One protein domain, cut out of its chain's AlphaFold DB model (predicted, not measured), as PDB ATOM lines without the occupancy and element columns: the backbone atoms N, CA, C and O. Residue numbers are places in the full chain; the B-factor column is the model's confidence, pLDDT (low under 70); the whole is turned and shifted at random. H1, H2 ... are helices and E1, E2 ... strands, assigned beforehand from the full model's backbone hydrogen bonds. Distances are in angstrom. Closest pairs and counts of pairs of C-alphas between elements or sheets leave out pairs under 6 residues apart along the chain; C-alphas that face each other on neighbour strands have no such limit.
ATOM      1  N   GLN A  85     -37.195 -18.614  -4.887       83.69
ATOM      2  CA  GLN A  85     -37.658 -19.245  -3.658       83.69
ATOM      3  C   GLN A  85     -36.999 -20.616  -3.520       83.69
ATOM      4  O   GLN A  85     -36.973 -21.400  -4.468       83.69
ATOM      5  N   VAL A  86     -36.472 -20.925  -2.334       86.06
ATOM      6  CA  VAL A  86     -35.962 -22.267  -2.032       86.06
ATOM      7  C   VAL A  86     -37.055 -23.073  -1.348       86.06
ATOM      8  O   VAL A  86     -37.556 -22.696  -0.292       86.06
ATOM      9  N   ILE A  87     -37.392 -24.206  -1.950       88.06
ATOM     10  CA  ILE A  87     -38.353 -25.175  -1.431       88.06
ATOM     11  C   ILE A  87     -37.665 -26.518  -1.191       88.06
ATOM     12  O   ILE A  87     -36.667 -26.850  -1.833       88.06
ATOM     13  N   CYS A  88     -38.199 -27.316  -0.276       88.94
ATOM     14  CA  CYS A  88     -37.717 -28.659   0.004       88.94
ATOM     15  C   CYS A  88     -38.634 -29.694  -0.646       88.94
ATOM     16  O   CYS A  88     -39.818 -29.766  -0.327       88.94
ATOM     17  N   LEU A  89     -38.064 -30.527  -1.517       88.94
ATOM     18  CA  LEU A  89     -38.722 -31.694  -2.096       88.94
ATOM     19  C   LEU A  89     -38.203 -32.976  -1.440       88.94
ATOM     20  O   LEU A  89     -36.993 -33.168  -1.259       88.94
ATOM     21  N   PHE A  90     -39.112 -33.888  -1.115       86.94
ATOM     22  CA  PHE A  90     -38.776 -35.176  -0.521       86.94
ATOM     23  C   PHE A  90     -38.925 -36.277  -1.564       86.94
ATOM     24  O   PHE A  90     -39.977 -36.437  -2.172       86.94
ATOM     25  N   LYS A  91     -37.847 -37.027  -1.770       84.44
ATOM     26  CA  LYS A  91     -37.815 -38.214  -2.618       84.44
ATOM     27  C   LYS A  91     -37.619 -39.410  -1.705       84.44
ATOM     28  O   LYS A  91     -36.686 -39.393  -0.898       84.44
ATOM     29  N   ASP A  92     -38.488 -40.398  -1.822       79.62
ATOM     30  CA  ASP A  92     -38.305 -41.667  -1.139       79.62
ATOM     31  C   ASP A  92     -37.140 -42.430  -1.783       79.62
ATOM     32  O   ASP A  92     -37.044 -42.562  -3.004       79.62
ATOM     33  N   ILE A  93     -36.220 -42.905  -0.945       76.94
ATOM     34  CA  ILE A  93     -35.015 -43.619  -1.376       76.94
ATOM     35  C   ILE A  93     -35.367 -45.025  -1.879       76.94
ATOM     36  O   ILE A  93     -34.655 -45.550  -2.734       76.94
ATOM     37  N   ASN A  94     -36.457 -45.619  -1.383       69.62
ATOM     38  CA  ASN A  94     -36.843 -46.988  -1.725       69.62
ATOM     39  C   ASN A  94     -37.623 -47.065  -3.042       69.62
ATOM     40  O   ASN A  94     -37.225 -47.803  -3.939       69.62
ATOM     41  N   SER A  95     -38.709 -46.297  -3.181       73.00
ATOM     42  CA  SER A  95     -39.518 -46.257  -4.411       73.00
ATOM     43  C   SER A  95     -38.901 -45.390  -5.513       73.00
ATOM     44  O   SER A  95     -39.192 -45.578  -6.691       73.00
ATOM     45  N   GLY A  96     -38.057 -44.419  -5.149       76.75
ATOM     46  CA  GLY A  96     -37.545 -43.408  -6.073       76.75
ATOM     47  C   GLY A  96     -38.563 -42.317  -6.427       76.75
ATOM     48  O   GLY A  96     -38.211 -41.396  -7.172       76.75
ATOM     49  N   GLU A  97     -39.786 -42.380  -5.894       81.62
ATOM     50  CA  GLU A  97     -40.836 -41.395  -6.142       81.62
ATOM     51  C   GLU A  97     -40.707 -40.161  -5.240       81.62
ATOM     52  O   GLU A  97     -40.143 -40.199  -4.144       81.62
ATOM     53  N   PHE A  98     -41.242 -39.032  -5.710       83.75
ATOM     54  CA  PHE A  98     -41.396 -37.840  -4.879       83.75
ATOM     55  C   PHE A  98     -42.654 -37.952  -4.023       83.75
ATOM     56  O   PHE A  98     -43.732 -38.264  -4.531       83.75
ATOM     57  N   ILE A  99     -42.503 -37.659  -2.735       79.88
ATOM     58  CA  ILE A  99     -43.604 -37.569  -1.778       79.88
ATOM     59  C   ILE A  99     -44.397 -36.296  -2.090       79.88
ATOM     60  O   ILE A  99     -43.812 -35.267  -2.438       79.88
ATOM     61  N   ASP A 100     -45.720 -36.347  -1.934       75.44
ATOM     62  CA  ASP A 100     -46.633 -35.218  -2.160       75.44
ATOM     63  C   ASP A 100     -46.577 -34.191  -1.012       75.44
ATOM     64  O   ASP A 100     -47.592 -33.782  -0.457       75.44
ATOM     65  N   LEU A 101     -45.365 -33.777  -0.643       74.56
ATOM     66  CA  LEU A 101     -45.080 -32.803   0.401       74.56
ATOM     67  C   LEU A 101     -43.990 -31.850  -0.084       74.56
ATOM     68  O   LEU A 101     -42.902 -32.280  -0.480       74.56
ATOM     69  N   VAL A 102     -44.279 -30.553  -0.010       79.06
ATOM     70  CA  VAL A 102     -43.313 -29.493  -0.286       79.06
ATOM     71  C   VAL A 102     -43.352 -28.492   0.855       79.06
ATOM     72  O   VAL A 102     -44.416 -27.988   1.196       79.06
ATOM     73  N   GLU A 103     -42.192 -28.207   1.443       75.31
ATOM     74  CA  GLU A 103     -42.081 -27.286   2.576       75.31
ATOM     75  C   GLU A 103     -40.993 -26.241   2.352       75.31
ATOM     76  O   GLU A 103     -39.964 -26.499   1.726       75.31
ATOM     77  N   VAL A 104     -41.210 -25.061   2.922       70.81
ATOM     78  CA  VAL A 104     -40.215 -23.996   3.003       70.81
ATOM     79  C   VAL A 104     -39.567 -24.111   4.383       70.81
ATOM     80  O   VAL A 104     -40.195 -23.798   5.385       70.81
ATOM     81  N   TYR A 105     -38.327 -24.610   4.433       68.06
ATOM     82  CA  TYR A 105     -37.554 -24.839   5.669       68.06
ATOM     83  C   TYR A 105     -38.222 -25.796   6.685       68.06
ATOM     84  O   TYR A 105     -38.646 -25.361   7.756       68.06
ATOM     85  N   PRO A 106     -38.262 -27.114   6.402       70.88
ATOM     86  CA  PRO A 106     -38.845 -28.098   7.313       70.88
ATOM     87  C   PRO A 106     -38.143 -28.089   8.674       70.88
ATOM     88  O   PRO A 106     -36.915 -27.960   8.754       70.88
ATOM     89  N   ALA A 107     -38.909 -28.289   9.748       67.50
ATOM     90  CA  ALA A 107     -38.359 -28.416  11.094       67.50
ATOM     91  C   ALA A 107     -37.467 -29.669  11.189       67.50
ATOM     92  O   ALA A 107     -37.943 -30.804  11.129       67.50
ATOM     93  N   LYS A 108     -36.153 -29.468  11.339       69.25
ATOM     94  CA  LYS A 108     -35.176 -30.554  11.472       69.25
ATOM     95  C   LYS A 108     -34.888 -30.827  12.944       69.25
ATOM     96  O   LYS A 108     -34.365 -29.967  13.644       69.25
ATOM     97  N   ASN A 109     -35.167 -32.050  13.383       71.94
ATOM     98  CA  ASN A 109     -34.762 -32.537  14.699       71.94
ATOM     99  C   ASN A 109     -33.494 -33.384  14.588       71.94
ATOM    100  O   ASN A 109     -33.296 -34.106  13.609       71.94
ATOM    101  N   THR A 110     -32.638 -33.329  15.607       74.75
ATOM    102  CA  THR A 110     -31.449 -34.180  15.675       74.75
ATOM    103  C   THR A 110     -31.846 -35.619  16.000       74.75
ATOM    104  O   THR A 110     -32.540 -35.876  16.987       74.75
ATOM    105  N   LEU A 111     -31.371 -36.558  15.183       79.62
ATOM    106  CA  LEU A 111     -31.437 -37.992  15.441       79.62
ATOM    107  C   LEU A 111     -30.102 -38.449  16.039       79.62
ATOM    108  O   LEU A 111     -29.049 -38.263  15.437       79.62
ATOM    109  N   THR A 112     -30.148 -39.079  17.207       81.75
ATOM    110  CA  THR A 112     -29.013 -39.820  17.768       81.75
ATOM    111  C   THR A 112     -29.229 -41.298  17.495       81.75
ATOM    112  O   THR A 112     -30.191 -41.867  18.008       81.75
ATOM    113  N   ILE A 113     -28.356 -41.910  16.698       81.69
ATOM    114  CA  ILE A 113     -28.379 -43.349  16.416       81.69
ATOM    115  C   ILE A 113     -27.529 -44.060  17.474       81.69
ATOM    116  O   ILE A 113     -26.438 -43.603  17.811       81.69
ATOM    117  N   TYR A 114     -28.052 -45.150  18.022       79.12
ATOM    118  CA  TYR A 114     -27.374 -46.007  18.989       79.12
ATOM    119  C   TYR A 114     -26.796 -47.251  18.311       79.12
ATOM    120  O   TYR A 114     -27.096 -47.547  17.155       79.12
ATOM    121  N   SER A 115     -25.981 -47.999  19.056       71.56
ATOM    122  CA  SER A 115     -25.422 -49.276  18.613       71.56
ATOM    123  C   SER A 115     -26.508 -50.278  18.218       71.56
ATOM    124  O   SER A 115     -27.544 -50.377  18.878       71.56
ATOM    125  N   GLU A 116     -26.218 -51.058  17.182       72.38
ATOM    126  CA  GLU A 116     -27.059 -52.140  16.682       72.38
ATOM    127  C   GLU A 116     -27.363 -53.179  17.774       72.38
ATOM    128  O   GLU A 116     -26.466 -53.653  18.476       72.38
ATOM    129  N   LYS A 117     -28.638 -53.555  17.909       63.47
ATOM    130  CA  LYS A 117     -29.080 -54.639  18.790       63.47
ATOM    131  C   LYS A 117     -29.888 -55.634  17.966       63.47
ATOM    132  O   LYS A 117     -30.887 -55.263  17.361       63.47
ATOM    133  N   ASN A 118     -29.462 -56.898  17.942       63.66
ATOM    134  CA  ASN A 118     -30.121 -57.979  17.194       63.66
ATOM    135  C   ASN A 118     -30.350 -57.662  15.698       63.66
ATOM    136  O   ASN A 118     -31.436 -57.911  15.176       63.66
ATOM    137  N   GLY A 119     -29.363 -57.082  15.006       66.62
ATOM    138  CA  GLY A 119     -29.493 -56.780  13.574       66.62
ATOM    139  C   GLY A 119     -30.341 -55.542  13.254       66.62
ATOM    140  O   GLY A 119     -30.762 -55.355  12.117       66.62
ATOM    141  N   THR A 120     -30.701 -54.740  14.266       71.75
ATOM    142  CA  THR A 120     -31.563 -53.564  14.108       71.75
ATOM    143  C   THR A 120     -30.918 -52.329  14.727       71.75
ATOM    144  O   THR A 120     -30.479 -52.349  15.880       71.75
ATOM    145  N   LEU A 121     -30.897 -51.232  13.968       80.94
ATOM    146  CA  LEU A 121     -30.458 -49.925  14.448       80.94
ATOM    147  C   LEU A 121     -31.586 -49.242  15.224       80.94
ATOM    148  O   LEU A 121     -32.725 -49.152  14.762       80.94
ATOM    149  N   GLU A 122     -31.258 -48.714  16.395       83.31
ATOM    150  CA  GLU A 122     -32.168 -47.898  17.193       83.31
ATOM    151  C   GLU A 122     -31.691 -46.450  17.206       83.31
ATOM    152  O   GLU A 122     -30.498 -46.162  17.136       83.31
ATOM    153  N   GLY A 123     -32.622 -45.514  17.338       83.38
ATOM    154  CA  GLY A 123     -32.308 -44.100  17.452       83.38
ATOM    155  C   GLY A 123     -33.257 -43.379  18.389       83.38
ATOM    156  O   GLY A 123     -34.346 -43.860  18.705       83.38
ATOM    157  N   SER A 124     -32.842 -42.204  18.856       82.62
ATOM    158  CA  SER A 124     -33.730 -41.267  19.532       82.62
ATOM    159  C   SER A 124     -33.735 -39.917  18.858       82.62
ATOM    160  O   SER A 124     -32.676 -39.408  18.499       82.62
ATOM    161  N   PHE A 125     -34.909 -39.313  18.801       78.88
ATOM    162  CA  PHE A 125     -35.119 -37.974  18.281       78.88
ATOM    163  C   PHE A 125     -36.005 -37.188  19.249       78.88
ATOM    164  O   PHE A 125     -36.789 -37.758  20.017       78.88
ATOM    165  N   ASN A 126     -35.856 -35.870  19.224       72.75
ATOM    166  CA  ASN A 126     -36.690 -34.962  20.001       72.75
ATOM    167  C   ASN A 126     -37.884 -34.534  19.149       72.75
ATOM    168  O   ASN A 126     -37.709 -34.175  17.988       72.75
ATOM    169  N   LEU A 127     -39.090 -34.595  19.711       64.50
ATOM    170  CA  LEU A 127     -40.277 -33.988  19.111       64.50
ATOM    171  C   LEU A 127     -40.435 -32.533  19.582       64.50
ATOM    172  O   LEU A 127     -39.949 -32.192  20.668       64.50
ATOM    173  N   PRO A 128     -41.154 -31.686  18.817       55.56
ATOM    174  CA  PRO A 128     -41.595 -30.380  19.302       55.56
ATOM    175  C   PRO A 128     -42.320 -30.542  20.651       55.56
ATOM    176  O   PRO A 128     -43.237 -31.354  20.762       55.56
ATOM    177  N   GLY A 129     -41.874 -29.823  21.689       58.03
ATOM    178  CA  GLY A 129     -42.395 -29.964  23.060       58.03
ATOM    179  C   GLY A 129     -41.553 -30.819  24.024       58.03
ATOM    180  O   GLY A 129     -42.076 -31.275  25.035       58.03
ATOM    181  N   ASN A 130     -40.256 -31.032  23.750       54.97
ATOM    182  CA  ASN A 130     -39.267 -31.698  24.629       54.97
ATOM    183  C   ASN A 130     -39.507 -33.193  24.941       54.97
ATOM    184  O   ASN A 130     -38.832 -33.769  25.797       54.97
ATOM    185  N   GLY A 131     -40.406 -33.865  24.221       66.25
ATOM    186  CA  GLY A 131     -40.563 -35.317  24.316       66.25
ATOM    187  C   GLY A 131     -39.488 -36.053  23.513       66.25
ATOM    188  O   GLY A 131     -39.530 -36.053  22.282       66.25
ATOM    189  N   ARG A 132     -38.542 -36.722  24.183       74.81
ATOM    190  CA  ARG A 132     -37.591 -37.633  23.522       74.81
ATOM    191  C   ARG A 132     -38.293 -38.951  23.196       74.81
ATOM    192  O   ARG A 132     -38.717 -39.660  24.108       74.81
ATOM    193  N   LYS A 133     -38.373 -39.318  21.914       76.56
ATOM    194  CA  LYS A 133     -38.861 -40.637  21.479       76.56
ATOM    195  C   LYS A 133     -37.709 -41.523  21.027       76.56
ATOM    196  O   LYS A 133     -36.701 -41.039  20.518       76.56
ATOM    197  N   LYS A 134     -37.863 -42.829  21.244       79.38
ATOM    198  CA  LYS A 134     -36.983 -43.877  20.715       79.38
ATOM    199  C   LYS A 134     -37.723 -44.625  19.613       79.38
ATOM    200  O   LYS A 134     -38.920 -44.868  19.750       79.38
ATOM    201  N   GLY A 135     -37.015 -44.998  18.557       78.75
ATOM    202  CA  GLY A 135     -37.569 -45.741  17.433       78.75
ATOM    203  C   GLY A 135     -36.501 -46.550  16.713       78.75
ATOM    204  O   GLY A 135     -35.309 -46.414  16.995       78.75
ATOM    205  N   PHE A 136     -36.940 -47.392  15.786       79.44
ATOM    206  CA  PHE A 136     -36.037 -48.099  14.887       79.44
ATOM    207  C   PHE A 136     -35.605 -47.179  13.752       79.44
ATOM    208  O   PHE A 136     -36.401 -46.389  13.243       79.44
ATOM    209  N   VAL A 137     -34.339 -47.284  13.370       80.06
ATOM    210  CA  VAL A 137     -33.769 -46.559  12.241       80.06
ATOM    211  C   VAL A 137     -33.651 -47.541  11.090       80.06
ATOM    212  O   VAL A 137     -32.875 -48.493  11.147       80.06
ATOM    213  N   VAL A 138     -34.442 -47.317  10.047       75.31
ATOM    214  CA  VAL A 138     -34.415 -48.138   8.837       75.31
ATOM    215  C   VAL A 138     -33.561 -47.422   7.798       75.31
ATOM    216  O   VAL A 138     -33.897 -46.318   7.370       75.31
ATOM    217  N   ILE A 139     -32.444 -48.039   7.415       73.50
ATOM    218  CA  ILE A 139     -31.549 -47.533   6.371       73.50
ATOM    219  C   ILE A 139     -31.726 -48.417   5.139       73.50
ATOM    220  O   ILE A 139     -31.562 -49.633   5.212       73.50
ATOM    221  N   SER A 140     -32.081 -47.807   4.009       67.31
ATOM    222  CA  SER A 140     -32.164 -48.513   2.729       67.31
ATOM    223  C   SER A 140     -30.777 -48.950   2.272       67.31
ATOM    224  O   SER A 140     -29.861 -48.132   2.256       67.31
ATOM    225  N   THR A 141     -30.619 -50.194   1.824       64.06
ATOM    226  CA  THR A 141     -29.358 -50.702   1.248       64.06
ATOM    227  C   THR A 141     -29.012 -50.054  -0.099       64.06
ATOM    228  O   THR A 141     -27.856 -50.069  -0.509       64.06
ATOM    229  N   ASN A 142     -29.982 -49.419  -0.768       62.47
ATOM    230  CA  ASN A 142     -29.807 -48.751  -2.063       62.47
ATOM    231  C   ASN A 142     -29.511 -47.244  -1.959       62.47
ATOM    232  O   ASN A 142     -29.468 -46.557  -2.984       62.47
ATOM    233  N   TYR A 143     -29.305 -46.711  -0.748       68.06
ATOM    234  CA  TYR A 143     -29.174 -45.267  -0.539       68.06
ATOM    235  C   TYR A 143     -28.019 -44.646  -1.342       68.06
ATOM    236  O   TYR A 143     -28.198 -43.581  -1.929       68.06
ATOM    237  N   GLU A 144     -26.878 -45.328  -1.476       68.12
ATOM    238  CA  GLU A 144     -25.717 -44.818  -2.225       68.12
ATOM    239  C   GLU A 144     -26.031 -44.602  -3.711       68.12
ATOM    240  O   GLU A 144     -25.765 -43.529  -4.253       68.12
ATOM    241  N   LYS A 145     -26.684 -45.576  -4.361       66.69
ATOM    242  CA  LYS A 145     -27.131 -45.447  -5.759       66.69
ATOM    243  C   LYS A 145     -28.227 -44.394  -5.915       66.69
ATOM    244  O   LYS A 145     -28.210 -43.644  -6.886       66.69
ATOM    245  N   ALA A 146     -29.158 -44.309  -4.964       63.25
ATOM    246  CA  ALA A 146     -30.249 -43.336  -5.002       63.25
ATOM    247  C   ALA A 146     -29.769 -41.880  -4.837       63.25
ATOM    248  O   ALA A 146     -30.413 -40.959  -5.342       63.25
ATOM    249  N   ILE A 147     -28.642 -41.669  -4.147       66.50
ATOM    250  CA  ILE A 147     -28.016 -40.354  -3.927       66.50
ATOM    251  C   ILE A 147     -27.063 -39.970  -5.077       66.50
ATOM    252  O   ILE A 147     -26.764 -38.780  -5.258       66.50
ATOM    253  N   ALA A 148     -26.593 -40.953  -5.853       65.00
ATOM    254  CA  ALA A 148     -25.590 -40.762  -6.898       65.00
ATOM    255  C   ALA A 148     -26.079 -39.901  -8.075       65.00
ATOM    256  O   ALA A 148     -25.295 -39.113  -8.599       65.00
ATOM    257  N   SER A 149     -27.357 -39.988  -8.465       71.94
ATOM    258  CA  SER A 149     -27.918 -39.179  -9.557       71.94
ATOM    259  C   SER A 149     -28.850 -38.076  -9.053       71.94
ATOM    260  O   SER A 149     -29.765 -38.298  -8.255       71.94
ATOM    261  N   GLU A 150     -28.617 -36.848  -9.521       81.00
ATOM    262  CA  GLU A 150     -29.548 -35.746  -9.288       81.00
ATOM    263  C   GLU A 150     -30.801 -35.918 -10.162       81.00
ATOM    264  O   GLU A 150     -30.683 -36.295 -11.330       81.00
ATOM    265  N   PRO A 151     -32.009 -35.671  -9.624       85.75
ATOM    266  CA  PRO A 151     -33.230 -35.736 -10.413       85.75
ATOM    267  C   PRO A 151     -33.226 -34.674 -11.512       85.75
ATOM    268  O   PRO A 151     -32.857 -33.524 -11.276       85.75
ATOM    269  N   GLU A 152     -33.718 -35.034 -12.693       86.88
ATOM    270  CA  GLU A 152     -33.897 -34.073 -13.778       86.88
ATOM    271  C   GLU A 152     -34.921 -32.984 -13.414       86.88
ATOM    272  O   GLU A 152     -35.917 -33.236 -12.728       86.88
ATOM    273  N   ALA A 153     -34.718 -31.765 -13.928       87.06
ATOM    274  CA  ALA A 153     -35.555 -30.603 -13.620       87.06
ATOM    275  C   ALA A 153     -37.055 -30.836 -13.895       87.06
ATOM    276  O   ALA A 153     -37.910 -30.353 -13.151       87.06
ATOM    277  N   TYR A 154     -37.393 -31.625 -14.923       86.50
ATOM    278  CA  TYR A 154     -38.786 -31.940 -15.247       86.50
ATOM    279  C   TYR A 154     -39.472 -32.794 -14.165       86.50
ATOM    280  O   TYR A 154     -40.669 -32.621 -13.927       86.50
ATOM    281  N   LEU A 155     -38.736 -33.686 -13.486       88.00
ATOM    282  CA  LEU A 155     -39.266 -34.509 -12.393       88.00
ATOM    283  C   LEU A 155     -39.559 -33.651 -11.162       88.00
ATOM    284  O   LEU A 155     -40.610 -33.808 -10.543       88.00
ATOM    285  N   LEU A 156     -38.674 -32.696 -10.865       89.19
ATOM    286  CA  LEU A 156     -38.857 -31.731  -9.778       89.19
ATOM    287  C   LEU A 156     -40.094 -30.851 -10.030       89.19
ATOM    288  O   LEU A 156     -40.954 -30.717  -9.161       89.19
ATOM    289  N   LEU A 157     -40.255 -30.335 -11.253       88.25
ATOM    290  CA  LEU A 157     -41.455 -29.592 -11.665       88.25
ATOM    291  C   LEU A 157     -42.728 -30.432 -11.577       88.25
ATOM    292  O   LEU A 157     -43.777 -29.937 -11.155       88.25
ATOM    293  N   ARG A 158     -42.664 -31.701 -11.997       88.19
ATOM    294  CA  ARG A 158     -43.801 -32.624 -11.922       88.19
ATOM    295  C   ARG A 158     -44.235 -32.840 -10.474       88.19
ATOM    296  O   ARG A 158     -45.438 -32.811 -10.225       88.19
ATOM    297  N   ALA A 159     -43.292 -32.998  -9.546       87.88
ATOM    298  CA  ALA A 159     -43.578 -33.136  -8.118       87.88
ATOM    299  C   ALA A 159     -44.291 -31.891  -7.557       87.88
ATOM    300  O   ALA A 159     -45.358 -32.015  -6.961       87.88
ATOM    301  N   ILE A 160     -43.789 -30.686  -7.857       88.12
ATOM    302  CA  ILE A 160     -44.417 -29.422  -7.424       88.12
ATOM    303  C   ILE A 160     -45.840 -29.290  -7.983       88.12
ATOM    304  O   ILE A 160     -46.779 -28.927  -7.275       88.12
ATOM    305  N   ARG A 161     -46.038 -29.628  -9.264       87.19
ATOM    306  CA  ARG A 161     -47.367 -29.596  -9.896       87.19
ATOM    307  C   ARG A 161     -48.322 -30.623  -9.291       87.19
ATOM    308  O   ARG A 161     -49.513 -30.338  -9.208       87.19
ATOM    309  N   LYS A 162     -47.826 -31.803  -8.906       86.31
ATOM    310  CA  LYS A 162     -48.620 -32.840  -8.233       86.31
ATOM    311  C   LYS A 162     -49.076 -32.350  -6.856       86.31
ATOM    312  O   LYS A 162     -50.273 -32.374  -6.595       86.31
ATOM    313  N   TYR A 163     -48.169 -31.774  -6.068       85.12
ATOM    314  CA  TYR A 163     -48.489 -31.125  -4.794       85.12
ATOM    315  C   TYR A 163     -49.553 -30.023  -4.948       85.12
ATOM    316  O   TYR A 163     -50.603 -30.077  -4.311       85.12
ATOM    317  N   ASN A 164     -49.374 -29.092  -5.892       84.00
ATOM    318  CA  ASN A 164     -50.326 -27.997  -6.150       84.00
ATOM    319  C   ASN A 164     -51.733 -28.447  -6.588       84.00
ATOM    320  O   ASN A 164     -52.673 -27.644  -6.563       84.00
ATOM    321  N   LYS A 165     -51.892 -29.691  -7.056       83.88
ATOM    322  CA  LYS A 165     -53.211 -30.272  -7.349       83.88
ATOM    323  C   LYS A 165     -53.913 -30.779  -6.090       83.88
ATOM    324  O   LYS A 165     -55.138 -30.781  -6.083       83.88
ATOM    325  N   ALA A 166     -53.156 -31.198  -5.079       78.38
ATOM    326  CA  ALA A 166     -53.672 -31.821  -3.866       78.38
ATOM    327  C   ALA A 166     -53.978 -30.820  -2.738       78.38
ATOM    328  O   ALA A 166     -54.800 -31.123  -1.880       78.38
ATOM    329  N   VAL A 167     -53.345 -29.640  -2.735       73.94
ATOM    330  CA  VAL A 167     -53.469 -28.659  -1.640       73.94
ATOM    331  C   VAL A 167     -54.419 -27.495  -1.941       73.94
ATOM    332  O   VAL A 167     -54.674 -27.141  -3.100       73.94
ATOM    333  N   GLU A 168     -54.922 -26.871  -0.873       74.69
ATOM    334  CA  GLU A 168     -55.739 -25.655  -0.926       74.69
ATOM    335  C   GLU A 168     -54.991 -24.487  -1.580       74.69
ATOM    336  O   GLU A 168     -53.763 -24.443  -1.611       74.69
ATOM    337  N   LYS A 169     -55.741 -23.518  -2.122       71.19
ATOM    338  CA  LYS A 169     -55.201 -22.413  -2.935       71.19
ATOM    339  C   LYS A 169     -54.097 -21.618  -2.223       71.19
ATOM    340  O   LYS A 169     -53.171 -21.180  -2.895       71.19
ATOM    341  N   GLU A 170     -54.194 -21.464  -0.906       68.69
ATOM    342  CA  GLU A 170     -53.257 -20.696  -0.076       68.69
ATOM    343  C   GLU A 170     -51.894 -21.381   0.102       68.69
ATOM    344  O   GLU A 170     -50.888 -20.704   0.282       68.69
ATOM    345  N   LEU A 171     -51.844 -22.712  -0.010       69.19
ATOM    346  CA  LEU A 171     -50.625 -23.515   0.154       69.19
ATOM    347  C   LEU A 171     -49.927 -23.810  -1.182       69.19
ATOM    348  O   LEU A 171     -48.873 -24.445  -1.213       69.19
ATOM    349  N   LYS A 172     -50.509 -23.384  -2.312       79.25
ATOM    350  CA  LYS A 172     -49.943 -23.648  -3.639       79.25
ATOM    351  C   LYS A 172     -48.677 -22.841  -3.873       79.25
ATOM    352  O   LYS A 172     -48.618 -21.634  -3.655       79.25
ATOM    353  N   ILE A 173     -47.694 -23.507  -4.455       80.00
ATOM    354  CA  ILE A 173     -46.430 -22.910  -4.863       80.00
ATOM    355  C   ILE A 173     -46.613 -22.264  -6.234       80.00
ATOM    356  O   ILE A 173     -46.896 -22.944  -7.226       80.00
ATOM    357  N   SER A 174     -46.452 -20.946  -6.294       75.31
ATOM    358  CA  SER A 174     -46.647 -20.163  -7.515       75.31
ATOM    359  C   SER A 174     -45.436 -20.274  -8.434       75.31
ATOM    360  O   SER A 174     -44.519 -19.470  -8.361       75.31
ATOM    361  N   LEU A 175     -45.422 -21.277  -9.311       76.38
ATOM    362  CA  LEU A 175     -44.391 -21.395 -10.346       76.38
ATOM    363  C   LEU A 175     -44.509 -20.252 -11.360       76.38
ATOM    364  O   LEU A 175     -45.615 -19.956 -11.820       76.38
ATOM    365  N   SER A 176     -43.373 -19.671 -11.749       70.19
ATOM    366  CA  SER A 176     -43.363 -18.625 -12.765       70.19
ATOM    367  C   SER A 176     -43.916 -19.111 -14.102       70.19
ATOM    368  O   SER A 176     -43.582 -20.192 -14.595       70.19
ATOM    369  N   LYS A 177     -44.739 -18.267 -14.730       63.16
ATOM    370  CA  LYS A 177     -45.280 -18.523 -16.075       63.16
ATOM    371  C   LYS A 177     -44.243 -18.351 -17.187       63.16
ATOM    372  O   LYS A 177     -44.450 -18.873 -18.279       63.16
ATOM    373  N   ILE A 178     -43.155 -17.627 -16.915       56.03
ATOM    374  CA  ILE A 178     -42.143 -17.223 -17.903       56.03
ATOM    375  C   ILE A 178     -40.967 -18.206 -17.912       56.03
ATOM    376  O   ILE A 178     -40.446 -18.536 -18.975       56.03
ATOM    377  N   SER A 179     -40.578 -18.735 -16.745       57.62
ATOM    378  CA  SER A 179     -39.526 -19.752 -16.651       57.62
ATOM    379  C   SER A 179     -39.959 -20.915 -15.759       57.62
ATOM    380  O   SER A 179     -40.177 -20.766 -14.561       57.62
ATOM    381  N   ASN A 180     -40.026 -22.119 -16.333       63.84
ATOM    382  CA  ASN A 180     -40.081 -23.361 -15.556       63.84
ATOM    383  C   ASN A 180     -38.645 -23.761 -15.160       63.84
ATOM    384  O   ASN A 180     -38.211 -24.878 -15.434       63.84
ATOM    385  N   SER A 181     -37.868 -22.824 -14.608       72.62
ATOM    386  CA  SER A 181     -36.494 -23.096 -14.189       72.62
ATOM    387  C   SER A 181     -36.483 -23.614 -12.754       72.62
ATOM    388  O   SER A 181     -37.106 -23.051 -11.855       72.62
ATOM    389  N   VAL A 182     -35.815 -24.751 -12.566       85.25
ATOM    390  CA  VAL A 182     -35.726 -25.453 -11.288       85.25
ATOM    391  C   VAL A 182     -34.303 -25.950 -11.123       85.25
ATOM    392  O   VAL A 182     -33.798 -26.669 -11.986       85.25
ATOM    393  N   LYS A 183     -33.649 -25.555 -10.029       86.50
ATOM    394  CA  LYS A 183     -32.244 -25.881  -9.770       86.50
ATOM    395  C   LYS A 183     -32.068 -26.482  -8.384       86.50
ATOM    396  O   LYS A 183     -32.466 -25.888  -7.388       86.50
ATOM    397  N   VAL A 184     -31.414 -27.636  -8.307       88.56
ATOM    398  CA  VAL A 184     -31.016 -28.227  -7.025       88.56
ATOM    399  C   VAL A 184     -29.903 -27.366  -6.412       88.56
ATOM    400  O   VAL A 184     -28.889 -27.096  -7.053       88.56
ATOM    401  N   LYS A 185     -30.112 -26.891  -5.181       89.50
ATOM    402  CA  LYS A 185     -29.133 -26.121  -4.394       89.50
ATOM    403  C   LYS A 185     -28.322 -27.014  -3.480       89.50
ATOM    404  O   LYS A 185     -27.113 -26.854  -3.369       89.50
ATOM    405  N   SER A 186     -29.000 -27.936  -2.811       86.69
ATOM    406  CA  SER A 186     -28.373 -28.899  -1.921       86.69
ATOM    407  C   SER A 186     -29.201 -30.177  -1.872       86.69
ATOM    408  O   SER A 186     -30.395 -30.199  -2.201       86.69
ATOM    409  N   LYS A 187     -28.551 -31.257  -1.453       86.25
ATOM    410  CA  LYS A 187     -29.189 -32.536  -1.175       86.25
ATOM    411  C   LYS A 187     -28.731 -33.029   0.185       86.25
ATOM    412  O   LYS A 187     -27.551 -32.969   0.509       86.25
ATOM    413  N   GLU A 188     -29.678 -33.525   0.961       82.88
ATOM    414  CA  GLU A 188     -29.433 -34.046   2.299       82.88
ATOM    415  C   GLU A 188     -30.225 -35.334   2.505       82.88
ATOM    416  O   GLU A 188     -31.395 -35.442   2.109       82.88
ATOM    417  N   VAL A 189     -29.596 -36.313   3.152       80.06
ATOM    418  CA  VAL A 189     -30.293 -37.504   3.637       80.06
ATOM    419  C   VAL A 189     -31.023 -37.119   4.913       80.06
ATOM    420  O   VAL A 189     -30.424 -36.615   5.858       80.06
ATOM    421  N   VAL A 190     -32.333 -37.339   4.919       80.56
ATOM    422  CA  VAL A 190     -33.197 -37.060   6.066       80.56
ATOM    423  C   VAL A 190     -33.947 -38.329   6.426       80.56
ATOM    424  O   VAL A 190     -34.335 -39.092   5.541       80.56
ATOM    425  N   PHE A 191     -34.161 -38.540   7.718       79.31
ATOM    426  CA  PHE A 191     -34.998 -39.623   8.214       79.31
ATOM    427  C   PHE A 191     -36.414 -39.097   8.427       79.31
ATOM    428  O   PHE A 191     -36.604 -38.064   9.070       79.31
ATOM    429  N   VAL A 192     -37.400 -39.815   7.897       78.06
ATOM    430  CA  VAL A 192     -38.814 -39.540   8.156       78.06
ATOM    431  C   VAL A 192     -39.252 -40.427   9.314       78.06
ATOM    432  O   VAL A 192     -39.087 -41.644   9.262       78.06
ATOM    433  N   HIS A 193     -39.785 -39.820  10.372       78.31
ATOM    434  CA  HIS A 193     -40.367 -40.572  11.477       78.31
ATOM    435  C   HIS A 193     -41.815 -40.940  11.150       78.31
ATOM    436  O   HIS A 193     -42.654 -40.065  10.937       78.31
ATOM    437  N   THR A 194     -42.096 -42.237  11.173       79.75
ATOM    438  CA  THR A 194     -43.432 -42.806  11.025       79.75
ATOM    439  C   THR A 194     -43.755 -43.709  12.207       79.75
ATOM    440  O   THR A 194     -42.864 -44.218  12.892       79.75
ATOM    441  N   VAL A 195     -45.047 -43.914  12.447       79.25
ATOM    442  CA  VAL A 195     -45.545 -44.878  13.425       79.25
ATOM    443  C   VAL A 195     -46.220 -46.014  12.666       79.25
ATOM    444  O   VAL A 195     -47.261 -45.827  12.041       79.25
ATOM    445  N   GLY A 196     -45.622 -47.203  12.717       79.81
ATOM    446  CA  GLY A 196     -46.262 -48.428  12.243       79.81
ATOM    447  C   GLY A 196     -47.256 -48.948  13.279       79.81
ATOM    448  O   GLY A 196     -46.926 -49.032  14.463       79.81
ATOM    449  N   PHE A 197     -48.456 -49.316  12.842       74.62
ATOM    450  CA  PHE A 197     -49.471 -49.937  13.688       74.62
ATOM    451  C   PHE A 197     -50.197 -51.053  12.936       74.62
ATOM    452  O   PHE A 197     -50.248 -51.067  11.706       74.62
ATOM    453  N   ALA A 198     -50.755 -52.000  13.685       72.00
ATOM    454  CA  ALA A 198     -51.624 -53.031  13.140       72.00
ATOM    455  C   ALA A 198     -53.083 -52.718  13.488       72.00
ATOM    456  O   ALA A 198     -53.386 -52.296  14.604       72.00
ATOM    457  N   THR A 199     -53.989 -52.920  12.536       67.81
ATOM    458  CA  THR A 199     -55.430 -52.855  12.780       67.81
ATOM    459  C   THR A 199     -55.902 -54.092  13.533       67.81
ATOM    460  O   THR A 199     -55.227 -55.121  13.581       67.81
ATOM    461  N   ALA A 200     -57.128 -54.007  14.042       55.38
ATOM    462  CA  ALA A 200     -57.928 -55.126  14.527       55.38
ATOM    463  C   ALA A 200     -57.842 -56.382  13.624       55.38
ATOM    464  O   ALA A 200     -57.628 -57.495  14.097       55.38
ATOM    465  N   ASN A 201     -57.916 -56.211  12.303       55.47
ATOM    466  CA  ASN A 201     -57.861 -57.316  11.338       55.47
ATOM    467  C   ASN A 201     -56.419 -57.797  11.042       55.47
ATOM    468  O   ASN A 201     -56.169 -58.565  10.102       55.47
ATOM    469  N   GLY A 202     -55.443 -57.308  11.812       59.50
ATOM    470  CA  GLY A 202     -54.016 -57.551  11.639       59.50
ATOM    471  C   GLY A 202     -53.451 -56.986  10.343       59.50
ATOM    472  O   GLY A 202     -52.485 -57.531   9.812       59.50
ATOM    473  N   GLU A 203     -54.079 -55.967   9.758       70.62
ATOM    474  CA  GLU A 203     -53.508 -55.245   8.620       70.62
ATOM    475  C   GLU A 203     -52.529 -54.204   9.137       70.62
ATOM    476  O   GLU A 203     -52.837 -53.474  10.074       70.62
ATOM    477  N   ILE A 204     -51.342 -54.137   8.545       74.88
ATOM    478  CA  ILE A 204     -50.350 -53.145   8.944       74.88
ATOM    479  C   ILE A 204     -50.555 -51.886   8.126       74.88
ATOM    480  O   ILE A 204     -50.757 -51.960   6.908       74.88
ATOM    481  N   HIS A 205     -50.460 -50.762   8.823       80.31
ATOM    482  CA  HIS A 205     -50.450 -49.426   8.266       80.31
ATOM    483  C   HIS A 205     -49.328 -48.613   8.903       80.31
ATOM    484  O   HIS A 205     -48.871 -48.881  10.017       80.31
ATOM    485  N   SER A 206     -48.892 -47.601   8.172       82.69
ATOM    486  CA  SER A 206     -47.982 -46.573   8.646       82.69
ATOM    487  C   SER A 206     -48.734 -45.254   8.730       82.69
ATOM    488  O   SER A 206     -49.456 -44.902   7.797       82.69
ATOM    489  N   THR A 207     -48.556 -44.519   9.822       80.38
ATOM    490  CA  THR A 207     -49.053 -43.148   9.977       80.38
ATOM    491  C   THR A 207     -47.907 -42.178  10.238       80.38
ATOM    492  O   THR A 207     -46.802 -42.578  10.621       80.38
ATOM    493  N   ASP A 208     -48.168 -40.887  10.035       71.62
ATOM    494  CA  ASP A 208     -47.270 -39.820  10.474       71.62
ATOM    495  C   ASP A 208     -46.982 -39.865  11.994       71.62
ATOM    496  O   ASP A 208     -47.593 -40.605  12.770       71.62
ATOM    497  N   ALA A 209     -46.035 -39.035  12.432       65.62
ATOM    498  CA  ALA A 209     -45.605 -38.942  13.824       65.62
ATOM    499  C   ALA A 209     -46.716 -38.573  14.831       65.62
ATOM    500  O   ALA A 209     -46.548 -38.833  16.029       65.62
ATOM    501  N   ALA A 210     -47.792 -37.935  14.362       60.06
ATOM    502  CA  ALA A 210     -48.920 -37.457  15.153       60.06
ATOM    503  C   ALA A 210     -50.120 -38.425  15.129       60.06
ATOM    504  O   ALA A 210     -51.023 -38.283  15.950       60.06
ATOM    505  N   GLY A 211     -50.112 -39.425  14.244       63.34
ATOM    506  CA  GLY A 211     -51.204 -40.381  14.075       63.34
ATOM    507  C   GLY A 211     -52.369 -39.869  13.222       63.34
ATOM    508  O   GLY A 211     -53.464 -40.409  13.344       63.34
ATOM    509  N   ILE A 212     -52.175 -38.806  12.431       59.94
ATOM    510  CA  ILE A 212     -53.279 -38.049  11.810       59.94
ATOM    511  C   ILE A 212     -53.531 -38.470  10.347       59.94
ATOM    512  O   ILE A 212     -54.642 -38.288   9.848       59.94
ATOM    513  N   GLY A 213     -52.573 -39.121   9.674       68.19
ATOM    514  CA  GLY A 213     -52.737 -39.608   8.298       68.19
ATOM    515  C   GLY A 213     -52.007 -40.917   7.982       68.19
ATOM    516  O   GLY A 213     -50.842 -41.091   8.342       68.19
ATOM    517  N   ILE A 214     -52.682 -41.820   7.258       76.94
ATOM    518  CA  ILE A 214     -52.106 -43.075   6.747       76.94
ATOM    519  C   ILE A 214     -51.240 -42.775   5.519       76.94
ATOM    520  O   ILE A 214     -51.671 -42.080   4.603       76.94
ATOM    521  N   SER A 215     -50.027 -43.325   5.483       74.38
ATOM    522  CA  SER A 215     -49.144 -43.258   4.319       74.38
ATOM    523  C   SER A 215     -49.123 -44.588   3.579       74.38
ATOM    524  O   SER A 215     -48.613 -45.579   4.108       74.38
ATOM    525  N   ASP A 216     -49.613 -44.592   2.341       75.31
ATOM    526  CA  ASP A 216     -49.598 -45.771   1.470       75.31
ATOM    527  C   ASP A 216     -48.164 -46.206   1.141       75.31
ATOM    528  O   ASP A 216     -47.821 -47.364   1.341       75.31
ATOM    529  N   ILE A 217     -47.282 -45.262   0.784       73.00
ATOM    530  CA  ILE A 217     -45.869 -45.536   0.443       73.00
ATOM    531  C   ILE A 217     -45.162 -46.300   1.573       73.00
ATOM    532  O   ILE A 217     -44.526 -47.331   1.344       73.00
ATOM    533  N   PHE A 218     -45.282 -45.822   2.816       77.06
ATOM    534  CA  PHE A 218     -44.640 -46.488   3.952       77.06
ATOM    535  C   PHE A 218     -45.383 -47.759   4.379       77.06
ATOM    536  O   PHE A 218     -44.751 -48.697   4.861       77.06
ATOM    537  N   THR A 219     -46.704 -47.816   4.199       80.12
ATOM    538  CA  THR A 219     -47.497 -49.027   4.451       80.12
ATOM    539  C   THR A 219     -47.083 -50.158   3.510       80.12
ATOM    540  O   THR A 219     -46.818 -51.269   3.970       80.12
ATOM    541  N   ASP A 220     -46.952 -49.870   2.218       77.19
ATOM    542  CA  ASP A 220     -46.531 -50.830   1.201       77.19
ATOM    543  C   ASP A 220     -45.087 -51.276   1.414       77.19
ATOM    544  O   ASP A 220     -44.784 -52.462   1.278       77.19
ATOM    545  N   PHE A 221     -44.204 -50.365   1.833       77.12
ATOM    546  CA  PHE A 221     -42.848 -50.728   2.241       77.12
ATOM    547  C   PHE A 221     -42.852 -51.760   3.380       77.12
ATOM    548  O   PHE A 221     -42.193 -52.791   3.269       77.12
ATOM    549  N   ILE A 222     -43.632 -51.538   4.446       78.06
ATOM    550  CA  ILE A 222     -43.707 -52.485   5.572       78.06
ATOM    551  C   ILE A 222     -44.323 -53.823   5.134       78.06
ATOM    552  O   ILE A 222     -43.869 -54.882   5.566       78.06
ATOM    553  N   ARG A 223     -45.347 -53.802   4.270       76.00
ATOM    554  CA  ARG A 223     -46.021 -55.021   3.787       76.00
ATOM    555  C   ARG A 223     -45.125 -55.899   2.911       76.00
ATOM    556  O   ARG A 223     -45.294 -57.119   2.952       76.00
ATOM    557  N   ASN A 224     -44.214 -55.286   2.153       74.81
ATOM    558  CA  ASN A 224     -43.341 -55.949   1.176       74.81
ATOM    559  C   ASN A 224     -41.915 -56.212   1.659       74.81
ATOM    560  O   ASN A 224     -41.163 -56.902   0.973       74.81
ATOM    561  N   ALA A 225     -41.523 -55.645   2.793       74.06
ATOM    562  CA  ALA A 225     -40.224 -55.905   3.388       74.06
ATOM    563  C   ALA A 225     -40.013 -57.415   3.626       74.06
ATOM    564  O   ALA A 225     -40.965 -58.181   3.602       74.06
ATOM    565  N   ASN A 226     -38.783 -57.874   3.866       71.94
ATOM    566  CA  ASN A 226     -38.491 -59.268   4.221       71.94
ATOM    567  C   ASN A 226     -38.024 -59.367   5.677       71.94
ATOM    568  O   ASN A 226     -37.175 -58.599   6.105       71.94
ATOM    569  N   ASP A 227     -38.546 -60.319   6.451       68.00
ATOM    570  CA  ASP A 227     -38.195 -60.515   7.867       68.00
ATOM    571  C   ASP A 227     -36.700 -60.775   8.096       68.00
ATOM    572  O   ASP A 227     -36.109 -60.319   9.073       68.00
ATOM    573  N   ASN A 228     -36.075 -61.495   7.162       67.81
ATOM    574  CA  ASN A 228     -34.651 -61.811   7.234       67.81
ATOM    575  C   ASN A 228     -33.775 -60.574   6.981       67.81
ATOM    576  O   ASN A 228     -32.671 -60.490   7.509       67.81
ATOM    577  N   GLU A 229     -34.265 -59.623   6.186       70.12
ATOM    578  CA  GLU A 229     -33.564 -58.377   5.840       70.12
ATOM    579  C   GLU A 229     -33.948 -57.223   6.781       70.12
ATOM    580  O   GLU A 229     -33.206 -56.254   6.944       70.12
ATOM    581  N   HIS A 230     -35.111 -57.327   7.426       74.88
ATOM    582  CA  HIS A 230     -35.728 -56.288   8.241       74.88
ATOM    583  C   HIS A 230     -36.314 -56.862   9.548       74.88
ATOM    584  O   HIS A 230     -37.536 -56.864   9.734       74.88
ATOM    585  N   PRO A 231     -35.461 -57.283  10.508       72.94
ATOM    586  CA  PRO A 231     -35.905 -57.922  11.754       72.94
ATOM    587  C   PRO A 231     -36.817 -57.044  12.626       72.94
ATOM    588  O   PRO A 231     -37.599 -57.548  13.435       72.94
ATOM    589  N   TRP A 232     -36.761 -55.717  12.453       76.50
ATOM    590  CA  TRP A 232     -37.617 -54.755  13.154       76.50
ATOM    591  C   TRP A 232     -39.111 -54.965  12.880       76.50
ATOM    592  O   TRP A 232     -39.938 -54.552  13.695       76.50
ATOM    593  N   ILE A 233     -39.480 -55.647  11.796       76.06
ATOM    594  CA  ILE A 233     -40.881 -55.904  11.444       76.06
ATOM    595  C   ILE A 233     -41.548 -56.851  12.434       76.06
ATOM    596  O   ILE A 233     -42.678 -56.587  12.850       76.06
ATOM    597  N   ARG A 234     -40.834 -57.874  12.927       71.06
ATOM    598  CA  ARG A 234     -41.318 -58.720  14.036       71.06
ATOM    599  C   ARG A 234     -41.721 -57.895  15.241       71.06
ATOM    600  O   ARG A 234     -42.754 -58.151  15.845       71.06
ATOM    601  N   SER A 235     -40.950 -56.858  15.551       71.00
ATOM    602  CA  SER A 235     -41.232 -56.024  16.711       71.00
ATOM    603  C   SER A 235     -42.522 -55.207  16.565       71.00
ATOM    604  O   SER A 235     -43.147 -54.919  17.579       71.00
ATOM    605  N   ILE A 236     -42.960 -54.866  15.342       74.75
ATOM    606  CA  ILE A 236     -44.262 -54.213  15.106       74.75
ATOM    607  C   ILE A 236     -45.390 -55.173  15.484       74.75
ATOM    608  O   ILE A 236     -46.348 -54.771  16.137       74.75
ATOM    609  N   PHE A 237     -45.251 -56.447  15.129       68.62
ATOM    610  CA  PHE A 237     -46.214 -57.490  15.468       68.62
ATOM    611  C   PHE A 237     -46.207 -57.851  16.958       68.62
ATOM    612  O   PHE A 237     -47.258 -57.969  17.573       68.62
ATOM    613  N   GLU A 238     -45.031 -57.985  17.569       65.81
ATOM    614  CA  GLU A 238     -44.899 -58.319  18.993       65.81
ATOM    615  C   GLU A 238     -45.354 -57.173  19.907       65.81
ATOM    616  O   GLU A 238     -45.963 -57.406  20.953       65.81
ATOM    617  N   LYS A 239     -45.068 -55.921  19.522       66.50
ATOM    618  CA  LYS A 239     -45.512 -54.722  20.250       66.50
ATOM    619  C   LYS A 239     -46.940 -54.317  19.894       66.50
ATOM    620  O   LYS A 239     -47.550 -53.578  20.660       66.50
ATOM    621  N   GLY A 240     -47.464 -54.805  18.771       58.78
ATOM    622  CA  GLY A 240     -48.815 -54.562  18.264       58.78
ATOM    623  C   GLY A 240     -49.929 -55.222  19.076       58.78
ATOM    624  O   GLY A 240     -51.071 -55.225  18.629       58.78
ATOM    625  N   ASN A 241     -49.628 -55.750  20.267       54.44
ATOM    626  CA  ASN A 241     -50.644 -56.179  21.216       54.44
ATOM    627  C   ASN A 241     -51.605 -55.019  21.485       54.44
ATOM    628  O   ASN A 241     -51.201 -53.975  22.009       54.44
TER     629      ASN A 241
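This is residues 85 to 241 of the 687 residues of an uncharacterized protein of Treponema sp. OMZ 838 (UniProt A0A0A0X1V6). Two lobes make up this elongated domain: one holds the three-stranded sheet E3, E4, E5 as a wall at its side and the hairpin E7 and E8 with H3 and H4 packed on it, while the other holds the hairpin E1 and E2 with H2 packed on E2 and with E6 next to E1. The lobes are joined by single stretches of chain, namely residues 104 to 110, residues 138 to 152, which include the short helix H1, and residues 188 to 193. The printed part has 157 residues, with four named helices and eight named strands in the order E1 E2 E3 E4 E5 H1 H2 E6 E7 E8 H3 H4. The class is mixed, helices and strands; the largest sheet runs E3, E4, E5 and is antiparallel. The whole is compact, with a radius of gyration of the C-alphas of 17.5 A, and spans 55 by 33 by 33 A.

The largest sheet is a meander, each strand the antiparallel neighbour of the one before: E3, residues 111 to 113, E4, residues 121 to 126, and E5, residues 132 to 137. E3 and E5 are its edge strands. In the hairpin E3 and E4, N 112 and O 124 are within hydrogen-bond range at 2.9 A; in the hairpin E4 and E5, N 137 and O 121 are at 2.8 A. H4, residues 232 to 239, only grazes this sheet, with its residues 232 to 235; the closest C-alphas of E5 and H4 are those of Phe 136 and Trp 232, 7.1 A apart. The hairpin of E7, residues 194 to 198, and E8, residues 204 to 208, is antiparallel at 150 degrees, with N 195 and O 207 at 2.9 A. The closest C-alphas of E7 and H4 are those of Gly 196 and Ile 236, 6.8 A apart. H3, residues 216 to 224, has 11 pairs of C-alphas within 8 A of E8, the closest those of His 205 and Thr 219 at 4.8 A. H3 and H4 are close but not clearly touching, about perpendicular at 85 degrees; their closest C-alphas are those of Ile 222 and Ile 233, 7.4 A apart. E1, residues 85 to 91, and E2, residues 98 to 103, form an antiparallel hairpin with N 88 and O 103 at 2.8 A. The closest C-alphas of E2 and H2, residues 153 to 166, are those of Asp 100 and Tyr 163, 5.2 A apart. E6, residues 182 to 187, pairs with no named strand; E6 and E1 are near each other, with 13 pairs of C-alphas within 10 A. The closest C-alphas of E6 and H2 are those of Ala 153 and Val 182, 5.7 A apart. H1, residues 143 to 148, touches no helix and is only just apart from E6, at 8.4 A. In H1, H2, H3 and H4 every O i to N i+4 pair is within hydrogen-bond range.

E1 begins at C-alpha 85, (-37.658, -19.245, -3.658), and is 19.0 A long; E2 is 12.9 A. E3 is 6.2 A, E4 17.1 A and E5 14.9 A. H1 is 8.6 A and H2, the longest helix, 20.6 A, from C-alpha 153 at (-35.555, -30.603, -13.620). E6 is 14.0 A, E7 13.3 A, E8 13.8 A and H3 12.0 A. H4 is 10.6 A and ends at C-alpha 239, (-45.512, -54.722, 20.250).

The two C-alphas farthest apart are those of Ile 178 and Asn 241, 55.9 A. The printed part has no cut. The link from H2 to E6, residues 167 to 181, is long. The mean pLDDT of the printed part is 74.9, and 43 residues are under 70, among them residues 127 to 131, 140 to 148, 209 to 213 and 237 to 241.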